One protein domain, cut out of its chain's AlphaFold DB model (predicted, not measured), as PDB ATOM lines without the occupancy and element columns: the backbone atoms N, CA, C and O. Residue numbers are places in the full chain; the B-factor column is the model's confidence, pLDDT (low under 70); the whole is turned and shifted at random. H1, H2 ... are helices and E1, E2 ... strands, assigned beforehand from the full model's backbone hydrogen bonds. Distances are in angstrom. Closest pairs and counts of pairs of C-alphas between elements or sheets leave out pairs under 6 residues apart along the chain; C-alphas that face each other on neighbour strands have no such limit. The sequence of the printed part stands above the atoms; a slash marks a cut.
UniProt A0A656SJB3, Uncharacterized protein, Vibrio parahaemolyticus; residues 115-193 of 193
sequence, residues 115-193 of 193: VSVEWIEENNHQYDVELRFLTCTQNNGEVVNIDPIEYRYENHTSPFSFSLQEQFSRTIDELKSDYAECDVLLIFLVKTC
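AT A GLANCE: This is residues 115 to 193 of the 193 residues of an uncharacterized protein of Vibrio parahaemolyticus (UniProt A0A656SJB3). A long, strongly twisted ribbon of two antiparallel strands, E2 and E6, makes the length of the domain, with the short strands E4 and E3 paired along one edge of E2, near its first and last residues. Next to this ribbon lie a small separate two-stranded sheet, E1 with E5, and two short helices, H1 and H2, which only graze the ribbon's sheet. The printed part has 79 residues with six named strands and two named helices, in the order E1 E2 E3 E4 E5 H1 H2 E6, and the class is mixed, helices and strands. Both sheets are antiparallel, and the larger one is branched at E2. The whole is a rod spanning 46 by 22 by 20 A, only just loose and close to compact, with a radius of gyration of the C-alphas of 14.3 A.

IN THESE COORDINATES: E2, residues 125 to 137, is 34.6 A long, from C-alpha 125 at (35.601, 15.271, 30.192) to C-alpha 137 at (40.492, -18.028, 22.299). E6, residues 181 to 192, is 34.7 A long and ends with C-alpha 192 at (39.273, 16.227, 32.854). E3 is residues 143 to 146, E4 is 153 to 156, E5 is 160 to 163, and E1 is 115 to 117, with C-alpha 115 at (31.606, -2.970, 16.513). H1 is residues 164 to 168, and H2 is residues 172 to 178, 10.1 A long.

HOW THE PARTS SIT: E2 has E6 on one side, beside residues 125 to 137, at 163 degrees; N 126 and O 191 are 2.8 A apart. On the other side of E2 lie E4, beside residues 127 to 130, and E3, beside residues 133 to 137. E2 and E3 form a hairpin, with N 136 and O 144 at 2.8 A; between E2 and E4, N 129 and O 154 are at 3.0 A. H1 only grazes this sheet; its closest C-alpha pair with E3 is Ile 146 and Phe 168, 6.8 A. H2 also only grazes it, and the closest C-alphas of H2 and E6 are Leu 175 and Cys 182, 7.3 A. H1 and H2 are close but not clearly touching, with the C-alphas of Leu 164 and Ile 172 7.4 A apart. E1 and E5 are antiparallel at 168 degrees, with N 117 and O 160 at 2.8 A; E5 is apart from E2 and E6. In H1 and H2 every O i to N i+4 pair is within hydrogen-bond range.

THE WHOLE: The two C-alphas farthest apart, those of Asn 140 and Cys 193, are 46.7 A apart. The printed part has no cut, and no link is long. Mean pLDDT of the printed part is 72.3; 32 residues are under 70, among them 115 to 129 and 186 to 193.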
ATOM      1  N   VAL A 115      31.691  -3.011  15.052       69.56
ATOM      2  CA  VAL A 115      31.606  -2.970  16.513       69.56
ATOM      3  C   VAL A 115      31.244  -1.550  16.931       69.56
ATOM      4  O   VAL A 115      31.884  -0.595  16.498       69.56
ATOM      5  N   SER A 116      30.227  -1.416  17.781       65.88
ATOM      6  CA  SER A 116      29.753  -0.134  18.311       65.88
ATOM      7  C   SER A 116      29.840  -0.116  19.833       65.88
ATOM      8  O   SER A 116      29.534  -1.108  20.497       65.88
ATOM      9  N   VAL A 117      30.266   1.019  20.375       65.25
ATOM     10  CA  VAL A 117      30.535   1.242  21.794       65.25
ATOM     11  C   VAL A 117      29.898   2.562  22.208       65.25
ATOM     12  O   VAL A 117      30.159   3.602  21.607       65.25
ATOM     13  N   GLU A 118      29.069   2.515  23.246       63.59
ATOM     14  CA  GLU A 118      28.343   3.664  23.784       63.59
ATOM     15  C   GLU A 118      28.713   3.888  25.250       63.59
ATOM     16  O   GLU A 118      28.643   2.976  26.075       63.59
ATOM     17  N   TRP A 119      29.082   5.120  25.587       64.75
ATOM     18  CA  TRP A 119      29.286   5.575  26.962       64.75
ATOM     19  C   TRP A 119      28.490   6.845  27.258       64.75
ATOM     20  O   TRP A 119      28.051   7.558  26.354       64.75
ATOM     21  N   ILE A 120      28.284   7.118  28.545       63.09
ATOM     22  CA  ILE A 120      27.719   8.387  29.004       63.09
ATOM     23  C   ILE A 120      28.869   9.388  29.077       63.09
ATOM     24  O   ILE A 120      29.832   9.167  29.810       63.09
ATOM     25  N   GLU A 121      28.771  10.467  28.307       61.53
ATOM     26  CA  GLU A 121      29.722  11.572  28.388       61.53
ATOM     27  C   GLU A 121      29.455  12.392  29.652       61.53
ATOM     28  O   GLU A 121      28.332  12.840  29.898       61.53
ATOM     29  N   GLU A 122      30.490  12.584  30.464       56.59
ATOM     30  CA  GLU A 122      30.431  13.454  31.631       56.59
ATOM     31  C   GLU A 122      30.870  14.876  31.271       56.59
ATOM     32  O   GLU A 122      31.775  15.096  30.463       56.59
ATOM     33  N   ASN A 123      30.233  15.871  31.896       53.62
ATOM     34  CA  ASN A 123      30.612  17.271  31.703       53.62
ATOM     35  C   ASN A 123      32.089  17.477  32.077       53.62
ATOM     36  O   ASN A 123      32.568  16.896  33.049       53.62
ATOM     37  N   ASN A 124      32.788  18.335  31.327       52.47
ATOM     38  CA  ASN A 124      34.220  18.623  31.485       52.47
ATOM     39  C   ASN A 124      35.144  17.410  31.287       52.47
ATOM     40  O   ASN A 124      36.253  17.408  31.810       52.47
ATOM     41  N   HIS A 125      34.733  16.394  30.530       55.44
ATOM     42  CA  HIS A 125      35.601  15.271  30.192       55.44
ATOM     43  C   HIS A 125      35.763  15.122  28.676       55.44
ATOM     44  O   HIS A 125      34.820  15.303  27.910       55.44
ATOM     45  N   GLN A 126      36.980  14.796  28.244       61.88
ATOM     46  CA  GLN A 126      37.287  14.325  26.893       61.88
ATOM     47  C   GLN A 126      37.729  12.866  26.954       61.88
ATOM     48  O   GLN A 126      38.416  12.468  27.894       61.88
ATOM     49  N   TYR A 127      37.360  12.089  25.940       60.19
ATOM     50  CA  TYR A 127      37.643  10.662  25.859       60.19
ATOM     51  C   TYR A 127      38.501  10.402  24.619       60.19
ATOM     52  O   TYR A 127      38.023  10.525  23.493       60.19
ATOM     53  N   ASP A 128      39.767  10.039  24.815       64.06
ATOM     54  CA  ASP A 128      40.552   9.451  23.730       64.06
ATOM     55  C   ASP A 128      40.399   7.933  23.805       64.06
ATOM     56  O   ASP A 128      40.635   7.335  24.858       64.06
ATOM     57  N   VAL A 129      40.001   7.307  22.702       67.44
ATOM     58  CA  VAL A 129      39.856   5.849  22.629       67.44
ATOM     59  C   VAL A 129      41.016   5.295  21.819       67.44
ATOM     60  O   VAL A 129      41.289   5.744  20.710       67.44
ATOM     61  N   GLU A 130      41.707   4.315  22.384       74.06
ATOM     62  CA  GLU A 130      42.704   3.501  21.698       74.06
ATOM     63  C   GLU A 130      42.158   2.085  21.538       74.06
ATOM     64  O   GLU A 130      41.814   1.414  22.516       74.06
ATOM     65  N   LEU A 131      42.119   1.604  20.297       72.06
ATOM     66  CA  LEU A 131      41.977   0.180  20.026       72.06
ATOM     67  C   LEU A 131      43.326  -0.491  20.229       72.06
ATOM     68  O   LEU A 131      44.301  -0.108  19.588       72.06
ATOM     69  N   ARG A 132      43.389  -1.487  21.118       71.19
ATOM     70  CA  ARG A 132      44.664  -2.102  21.487       71.19
ATOM     71  C   ARG A 132      44.897  -3.453  20.834       71.19
ATOM     72  O   ARG A 132      45.902  -3.604  20.165       71.19
ATOM     73  N   PHE A 133      44.012  -4.425  21.053       77.81
ATOM     74  CA  PHE A 133      44.107  -5.771  20.470       77.81
ATOM     75  C   PHE A 133      42.724  -6.414  20.391       77.81
ATOM     76  O   PHE A 133      41.865  -6.144  21.231       77.81
ATOM     77  N   LEU A 134      42.547  -7.319  19.436       78.44
ATOM     78  CA  LEU A 134      41.497  -8.330  19.437       78.44
ATOM     79  C   LEU A 134      42.099  -9.627  20.000       78.44
ATOM     80  O   LEU A 134      42.988 -10.220  19.395       78.44
ATOM     81  N   THR A 135      41.653 -10.053  21.175       81.56
ATOM     82  CA  THR A 135      42.085 -11.298  21.820       81.56
ATOM     83  C   THR A 135      41.071 -12.386  21.514       81.56
ATOM     84  O   THR A 135      39.911 -12.231  21.859       81.56
ATOM     85  N   CYS A 136      41.488 -13.489  20.906       78.62
ATOM     86  CA  CYS A 136      40.610 -14.608  20.588       78.62
ATOM     87  C   CYS A 136      41.112 -15.906  21.212       78.62
ATOM     88  O   CYS A 136      42.299 -16.220  21.124       78.62
ATOM     89  N   THR A 137      40.204 -16.688  21.785       82.25
ATOM     90  CA  THR A 137      40.492 -18.028  22.299       82.25
ATOM     91  C   THR A 137      39.989 -19.057  21.296       82.25
ATOM     92  O   THR A 137      38.814 -19.089  20.936       82.25
ATOM     93  N   GLN A 138      40.877 -19.920  20.827       85.31
ATOM     94  CA  GLN A 138      40.543 -21.051  19.972       85.31
ATOM     95  C   GLN A 138      39.768 -22.129  20.747       85.31
ATOM     96  O   GLN A 138      39.814 -22.208  21.974       85.31
ATOM     97  N   ASN A 139      39.113 -23.042  20.026       79.62
ATOM     98  CA  ASN A 139      38.364 -24.159  20.624       79.62
ATOM     99  C   ASN A 139      39.220 -25.102  21.496       79.62
ATOM    100  O   ASN A 139      38.690 -25.826  22.336       79.62
ATOM    101  N   ASN A 140      40.540 -25.112  21.302       83.62
ATOM    102  CA  ASN A 140      41.500 -25.873  22.107       83.62
ATOM    103  C   ASN A 140      41.957 -25.122  23.383       83.62
ATOM    104  O   ASN A 140      42.761 -25.665  24.141       83.62
ATOM    105  N   GLY A 141      41.465 -23.899  23.616       77.75
ATOM    106  CA  GLY A 141      41.850 -23.029  24.730       77.75
ATOM    107  C   GLY A 141      43.086 -22.156  24.476       77.75
ATOM    108  O   GLY A 141      43.509 -21.438  25.379       77.75
ATOM    109  N   GLU A 142      43.690 -22.209  23.288       87.31
ATOM    110  CA  GLU A 142      44.820 -21.354  22.916       87.31
ATOM    111  C   GLU A 142      44.363 -19.910  22.700       87.31
ATOM    112  O   GLU A 142      43.376 -19.665  22.013       87.31
ATOM    113  N   VAL A 143      45.102 -18.950  23.259       84.38
ATOM    114  CA  VAL A 143      44.785 -17.521  23.152       84.38
ATOM    115  C   VAL A 143      45.699 -16.856  22.128       84.38
ATOM    116  O   VAL A 143      46.923 -16.890  22.258       84.38
ATOM    117  N   VAL A 144      45.096 -16.195  21.146       86.69
ATOM    118  CA  VAL A 144      45.764 -15.413  20.105       86.69
ATOM    119  C   VAL A 144      45.422 -13.940  20.295       86.69
ATOM    120  O   VAL A 144      44.268 -13.590  20.518       86.69
ATOM    121  N   ASN A 145      46.421 -13.065  20.187       85.19
ATOM    122  CA  ASN A 145      46.204 -11.621  20.126       85.19
ATOM    123  C   ASN A 145      46.434 -11.143  18.694       85.19
ATOM    124  O   ASN A 145      47.441 -11.494  18.079       85.19
ATOM    125  N   ILE A 146      45.486 -10.371  18.177       86.06
ATOM    126  CA  ILE A 146      45.512  -9.771  16.849       86.06
ATOM    127  C   ILE A 146      45.631  -8.261  17.038       86.06
ATOM    128  O   ILE A 146      44.748  -7.619  17.614       86.06
ATOM    129  N   ASP A 147      46.744  -7.715  16.571       84.88
ATOM    130  CA  ASP A 147      47.034  -6.287  16.628       84.88
ATOM    131  C   ASP A 147      46.152  -5.510  15.640       84.88
ATOM    132  O   ASP A 147      45.840  -6.027  14.558       84.88
ATOM    133  N   PRO A 148      45.760  -4.269  15.971       84.62
ATOM    134  CA  PRO A 148      45.092  -3.395  15.030       84.62
ATOM    135  C   PRO A 148      46.053  -2.989  13.904       84.62
ATOM    136  O   PRO A 148      47.267  -2.900  14.102       84.62
ATOM    137  N   ILE A 149      45.510  -2.697  12.720       83.69
ATOM    138  CA  ILE A 149      46.286  -2.229  11.561       83.69
ATOM    139  C   ILE A 149      47.019  -0.925  11.903       83.69
ATOM    140  O   ILE A 149      48.158  -0.729  11.477       83.69
ATOM    141  N   GLU A 150      46.401  -0.056  12.707       75.88
ATOM    142  CA  GLU A 150      47.029   1.159  13.217       75.88
ATOM    143  C   GLU A 150      46.746   1.358  14.710       75.88
ATOM    144  O   GLU A 150      45.608   1.273  15.162       75.88
ATOM    145  N   TYR A 151      47.791   1.696  15.469       66.75
ATOM    146  CA  TYR A 151      47.664   2.161  16.849       66.75
ATOM    147  C   TYR A 151      47.476   3.673  16.846       66.75
ATOM    148  O   TYR A 151      48.421   4.416  16.557       66.75
ATOM    149  N   ARG A 152      46.272   4.148  17.162       62.00
ATOM    150  CA  ARG A 152      46.005   5.582  17.290       62.00
ATOM    151  C   ARG A 152      45.173   5.864  18.532       62.00
ATOM    152  O   ARG A 152      44.189   5.183  18.797       62.00
ATOM    153  N   TYR A 153      45.594   6.888  19.270       59.66
ATOM    154  CA  TYR A 153      44.726   7.585  20.209       59.66
ATOM    155  C   TYR A 153      43.978   8.639  19.413       59.66
ATOM    156  O   TYR A 153      44.583   9.607  18.946       59.66
ATOM    157  N   GLU A 154      42.681   8.442  19.248       66.38
ATOM    158  CA  GLU A 154      41.827   9.416  18.592       66.38
ATOM    159  C   GLU A 154      40.772   9.905  19.582       66.38
ATOM    160  O   GLU A 154      40.243   9.151  20.403       66.38
ATOM    161  N   ASN A 155      40.528  11.214  19.546       67.69
ATOM    162  CA  ASN A 155      39.489  11.828  20.351       67.69
ATOM    163  C   ASN A 155      38.142  11.413  19.762       67.69
ATOM    164  O   ASN A 155      37.859  11.706  18.595       67.69
ATOM    165  N   HIS A 156      37.333  10.723  20.555       72.12
ATOM    166  CA  HIS A 156      36.035  10.241  20.117       72.12
ATOM    167  C   HIS A 156      34.931  10.731  21.046       72.12
ATOM    168  O   HIS A 156      35.121  10.945  22.241       72.12
ATOM    169  N   THR A 157      33.750  10.871  20.455       70.81
ATOM    170  CA  THR A 157      32.495  11.089  21.171       70.81
ATOM    171  C   THR A 157      31.678   9.805  21.139       70.81
ATOM    172  O   THR A 157      31.872   8.952  20.268       70.81
ATOM    173  N   SER A 158      30.784   9.651  22.106       67.31
ATOM    174  CA  SER A 158      29.836   8.540  22.142       67.31
ATOM    175  C   SER A 158      28.655   8.813  21.191       67.31
ATOM    176  O   SER A 158      28.112   9.922  21.232       67.31
ATOM    177  N   PRO A 159      28.189   7.849  20.367       68.44
ATOM    178  CA  PRO A 159      28.717   6.497  20.165       68.44
ATOM    179  C   PRO A 159      29.982   6.465  19.296       68.44
ATOM    180  O   PRO A 159      30.065   7.129  18.262       68.44
ATOM    181  N   PHE A 160      30.903   5.563  19.632       74.00
ATOM    182  CA  PHE A 160      32.030   5.196  18.777       74.00
ATOM    183  C   PHE A 160      31.736   3.897  18.036       74.00
ATOM    184  O   PHE A 160      31.166   2.964  18.598       74.00
ATOM    185  N   SER A 161      32.113   3.805  16.765       75.06
ATOM    186  CA  SER A 161      31.988   2.566  15.996       75.06
ATOM    187  C   SER A 161      33.181   2.374  15.079       75.06
ATOM    188  O   SER A 161      33.680   3.337  14.504       75.06
ATOM    189  N   PHE A 162      33.601   1.125  14.909       78.12
ATOM    190  CA  PHE A 162      34.709   0.753  14.036       78.12
ATOM    191  C   PHE A 162      34.430  -0.567  13.313       78.12
ATOM    192  O   PHE A 162      33.619  -1.379  13.757       78.12
ATOM    193  N   SER A 163      35.114  -0.782  12.190       82.25
ATOM    194  CA  SER A 163      35.044  -2.022  11.415       82.25
ATOM    195  C   SER A 163      36.151  -2.993  11.835       82.25
ATOM    196  O   SER A 163      37.324  -2.635  11.808       82.25
ATOM    197  N   LEU A 164      35.803  -4.235  12.179       76.44
ATOM    198  CA  LEU A 164      36.735  -5.347  12.397       76.44
ATOM    199  C   LEU A 164      37.599  -5.597  11.162       76.44
ATOM    200  O   LEU A 164      38.792  -5.873  11.287       76.44
ATOM    201  N   GLN A 165      37.023  -5.447   9.969       82.38
ATOM    202  CA  GLN A 165      37.757  -5.643   8.728       82.38
ATOM    203  C   GLN A 165      38.817  -4.554   8.545       82.38
ATOM    204  O   GLN A 165      39.948  -4.850   8.169       82.38
ATOM    205  N   GLU A 166      38.470  -3.300   8.836       85.38
ATOM    206  CA  GLU A 166      39.398  -2.171   8.704       85.38
ATOM    207  C   GLU A 166      40.429  -2.134   9.832       85.38
ATOM    208  O   GLU A 166      41.562  -1.739   9.597       85.38
ATOM    209  N   GLN A 167      40.053  -2.544  11.044       85.44
ATOM    210  CA  GLN A 167      40.932  -2.459  12.208       85.44
ATOM    211  C   GLN A 167      41.766  -3.716  12.412       85.44
ATOM    212  O   GLN A 167      42.899  -3.594  12.840       85.44
ATOM    213  N   PHE A 168      41.271  -4.908  12.084       86.38
ATOM    214  CA  PHE A 168      41.951  -6.179  12.377       86.38
ATOM    215  C   PHE A 168      42.118  -7.087  11.152       86.38
ATOM    216  O   PHE A 168      42.672  -8.179  11.280       86.38
ATOM    217  N   SER A 169      41.663  -6.671   9.960       88.50
ATOM    218  CA  SER A 169      41.610  -7.539   8.768       88.50
ATOM    219  C   SER A 169      40.906  -8.869   9.056       88.50
ATOM    220  O   SER A 169      41.385  -9.937   8.664       88.50
ATOM    221  N   ARG A 170      39.815  -8.804   9.824       84.12
ATOM    222  CA  ARG A 170      38.985  -9.949  10.194       84.12
ATOM    223  C   ARG A 170      37.520  -9.615  10.002       84.12
ATOM    224  O   ARG A 170      37.088  -8.513  10.339       84.12
ATOM    225  N   THR A 171      36.763 -10.605   9.563       81.69
ATOM    226  CA  THR A 171      35.301 -10.550   9.548       81.69
ATOM    227  C   THR A 171      34.709 -11.281  10.745       81.69
ATOM    228  O   THR A 171      35.329 -12.175  11.327       81.69
ATOM    229  N   ILE A 172      33.475 -10.948  11.111       74.75
ATOM    230  CA  ILE A 172      32.771 -11.640  12.193       74.75
ATOM    231  C   ILE A 172      32.547 -13.129  11.883       74.75
ATOM    232  O   ILE A 172      32.524 -13.949  12.801       74.75
ATOM    233  N   ASP A 173      32.406 -13.486  10.606       75.62
ATOM    234  CA  ASP A 173      32.194 -14.869  10.174       75.62
ATOM    235  C   ASP A 173      33.476 -15.703  10.292       75.62
ATOM    236  O   ASP A 173      33.423 -16.830  10.789       75.62
ATOM    237  N   GLU A 174      34.633 -15.138   9.934       78.81
ATOM    238  CA  GLU A 174      35.941 -15.766  10.175       78.81
ATOM    239  C   GLU A 174      36.174 -15.989  11.672       78.81
ATOM    240  O   GLU A 174      36.533 -17.088  12.093       78.81
ATOM    241  N   LEU A 175      35.902 -14.975  12.500       81.25
ATOM    242  CA  LEU A 175      36.122 -15.083  13.943       81.25
ATOM    243  C   LEU A 175      35.247 -16.170  14.584       81.25
ATOM    244  O   LEU A 175      35.728 -16.921  15.427       81.25
ATOM    245  N   LYS A 176      33.985 -16.294  14.157       76.12
ATOM    246  CA  LYS A 176      33.065 -17.343  14.633       76.12
ATOM    247  C   LYS A 176      33.433 -18.746  14.157       76.12
ATOM    248  O   LYS A 176      33.099 -19.715  14.834       76.12
ATOM    249  N   SER A 177      34.030 -18.861  12.973       78.69
ATOM    250  CA  SER A 177      34.494 -20.140  12.432       78.69
ATOM    251  C   SER A 177      35.713 -20.649  13.198       78.69
ATOM    252  O   SER A 177      35.791 -21.829  13.548       78.69
ATOM    253  N   ASP A 178      36.655 -19.749  13.471       82.38
ATOM    254  CA  ASP A 178      38.010 -20.132  13.858       82.38
ATOM    255  C   ASP A 178      38.232 -20.115  15.378       82.38
ATOM    256  O   ASP A 178      39.122 -20.806  15.885       82.38
ATOM    257  N   TYR A 179      37.410 -19.367  16.122       82.62
ATOM    258  CA  TYR A 179      37.586 -19.144  17.556       82.62
ATOM    259  C   TYR A 179      36.312 -19.449  18.348       82.62
ATOM    260  O   TYR A 179      35.192 -19.300  17.866       82.62
ATOM    261  N   ALA A 180      36.500 -19.884  19.593       75.38
ATOM    262  CA  ALA A 180      35.419 -20.104  20.548       75.38
ATOM    263  C   ALA A 180      34.878 -18.774  21.093       75.38
ATOM    264  O   ALA A 180      33.674 -18.620  21.293       75.38
ATOM    265  N   GLU A 181      35.774 -17.818  21.332       74.44
ATOM    266  CA  GLU A 181      35.471 -16.489  21.863       74.44
ATOM    267  C   GLU A 181      36.490 -15.466  21.348       74.44
ATOM    268  O   GLU A 181      37.636 -15.813  21.060       74.44
ATOM    269  N   CYS A 182      36.068 -14.206  21.241       68.31
ATOM    270  CA  CYS A 182      36.926 -13.074  20.912       68.31
ATOM    271  C   CYS A 182      36.484 -11.821  21.681       68.31
ATOM    272  O   CYS A 182      35.295 -11.510  21.726       68.31
ATOM    273  N   ASP A 183      37.449 -11.064  22.198       70.50
ATOM    274  CA  ASP A 183      37.287  -9.824  22.950       70.50
ATOM    275  C   ASP A 183      38.091  -8.695  22.294       70.50
ATOM    276  O   ASP A 183      39.269  -8.863  21.979       70.50
ATOM    277  N   VAL A 184      37.500  -7.507  22.145       69.94
ATOM    278  CA  VAL A 184      38.257  -6.305  21.761       69.94
ATOM    279  C   VAL A 184      38.678  -5.552  23.016       69.94
ATOM    280  O   VAL A 184      37.841  -5.131  23.817       69.94
ATOM    281  N   LEU A 185      39.981  -5.328  23.166       70.81
ATOM    282  CA  LEU A 185      40.527  -4.442  24.182       70.81
ATOM    283  C   LEU A 185      40.540  -3.001  23.666       70.81
ATOM    284  O   LEU A 185      41.312  -2.659  22.768       70.81
ATOM    285  N   LEU A 186      39.725  -2.162  24.297       67.44
ATOM    286  CA  LEU A 186      39.721  -0.713  24.130       67.44
ATOM    287  C   LEU A 186      40.315  -0.062  25.377       67.44
ATOM    288  O   LEU A 186      40.048  -0.508  26.493       67.44
ATOM    289  N   ILE A 187      41.101   0.992  25.195       65.75
ATOM    290  CA  ILE A 187      41.597   1.844  26.273       65.75
ATOM    291  C   ILE A 187      40.947   3.212  26.114       65.75
ATOM    292  O   ILE A 187      41.114   3.867  25.094       65.75
ATOM    293  N   PHE A 188      40.231   3.650  27.145       59.19
ATOM    294  CA  PHE A 188      39.714   5.009  27.238       59.19
ATOM    295  C   PHE A 188      40.663   5.835  28.102       59.19
ATOM    296  O   PHE A 188      40.827   5.546  29.289       59.19
ATOM    297  N   LEU A 189      41.274   6.863  27.521       56.53
ATOM    298  CA  LEU A 189      41.934   7.923  28.269       56.53
ATOM    299  C   LEU A 189      40.920   9.032  28.509       56.53
ATOM    300  O   LEU A 189      40.553   9.770  27.595       56.53
ATOM    301  N   VAL A 190      40.476   9.146  29.754       51.88
ATOM    302  CA  VAL A 190      39.592  10.231  30.169       51.88
ATOM    303  C   VAL A 190      40.448  11.404  30.635       51.88
ATOM    304  O   VAL A 190      41.277  11.263  31.534       51.88
ATOM    305  N   LYS A 191      40.250  12.565  30.020       51.06
ATOM    306  CA  LYS A 191      40.896  13.825  30.388       51.06
ATOM    307  C   LYS A 191      39.859  14.757  30.985       51.06
ATOM    308  O   LYS A 191      38.903  15.119  30.305       51.06
ATOM    309  N   THR A 192      40.060  15.161  32.229       42.16
ATOM    310  CA  THR A 192      39.273  16.227  32.854       42.16
ATOM    311  C   THR A 192      39.740  17.579  32.305       42.16
ATOM    312  O   THR A 192      40.947  17.820  32.210       42.16
ATOM    313  N   CYS A 193      38.798  18.426  31.896       47.47
ATOM    314  CA  CYS A 193      39.019  19.780  31.384       47.47
ATOM    315  C   CYS A 193      38.884  20.825  32.493       47.47
ATOM    316  O   CYS A 193      37.942  20.699  33.309       47.47
TER     317      CYS A 193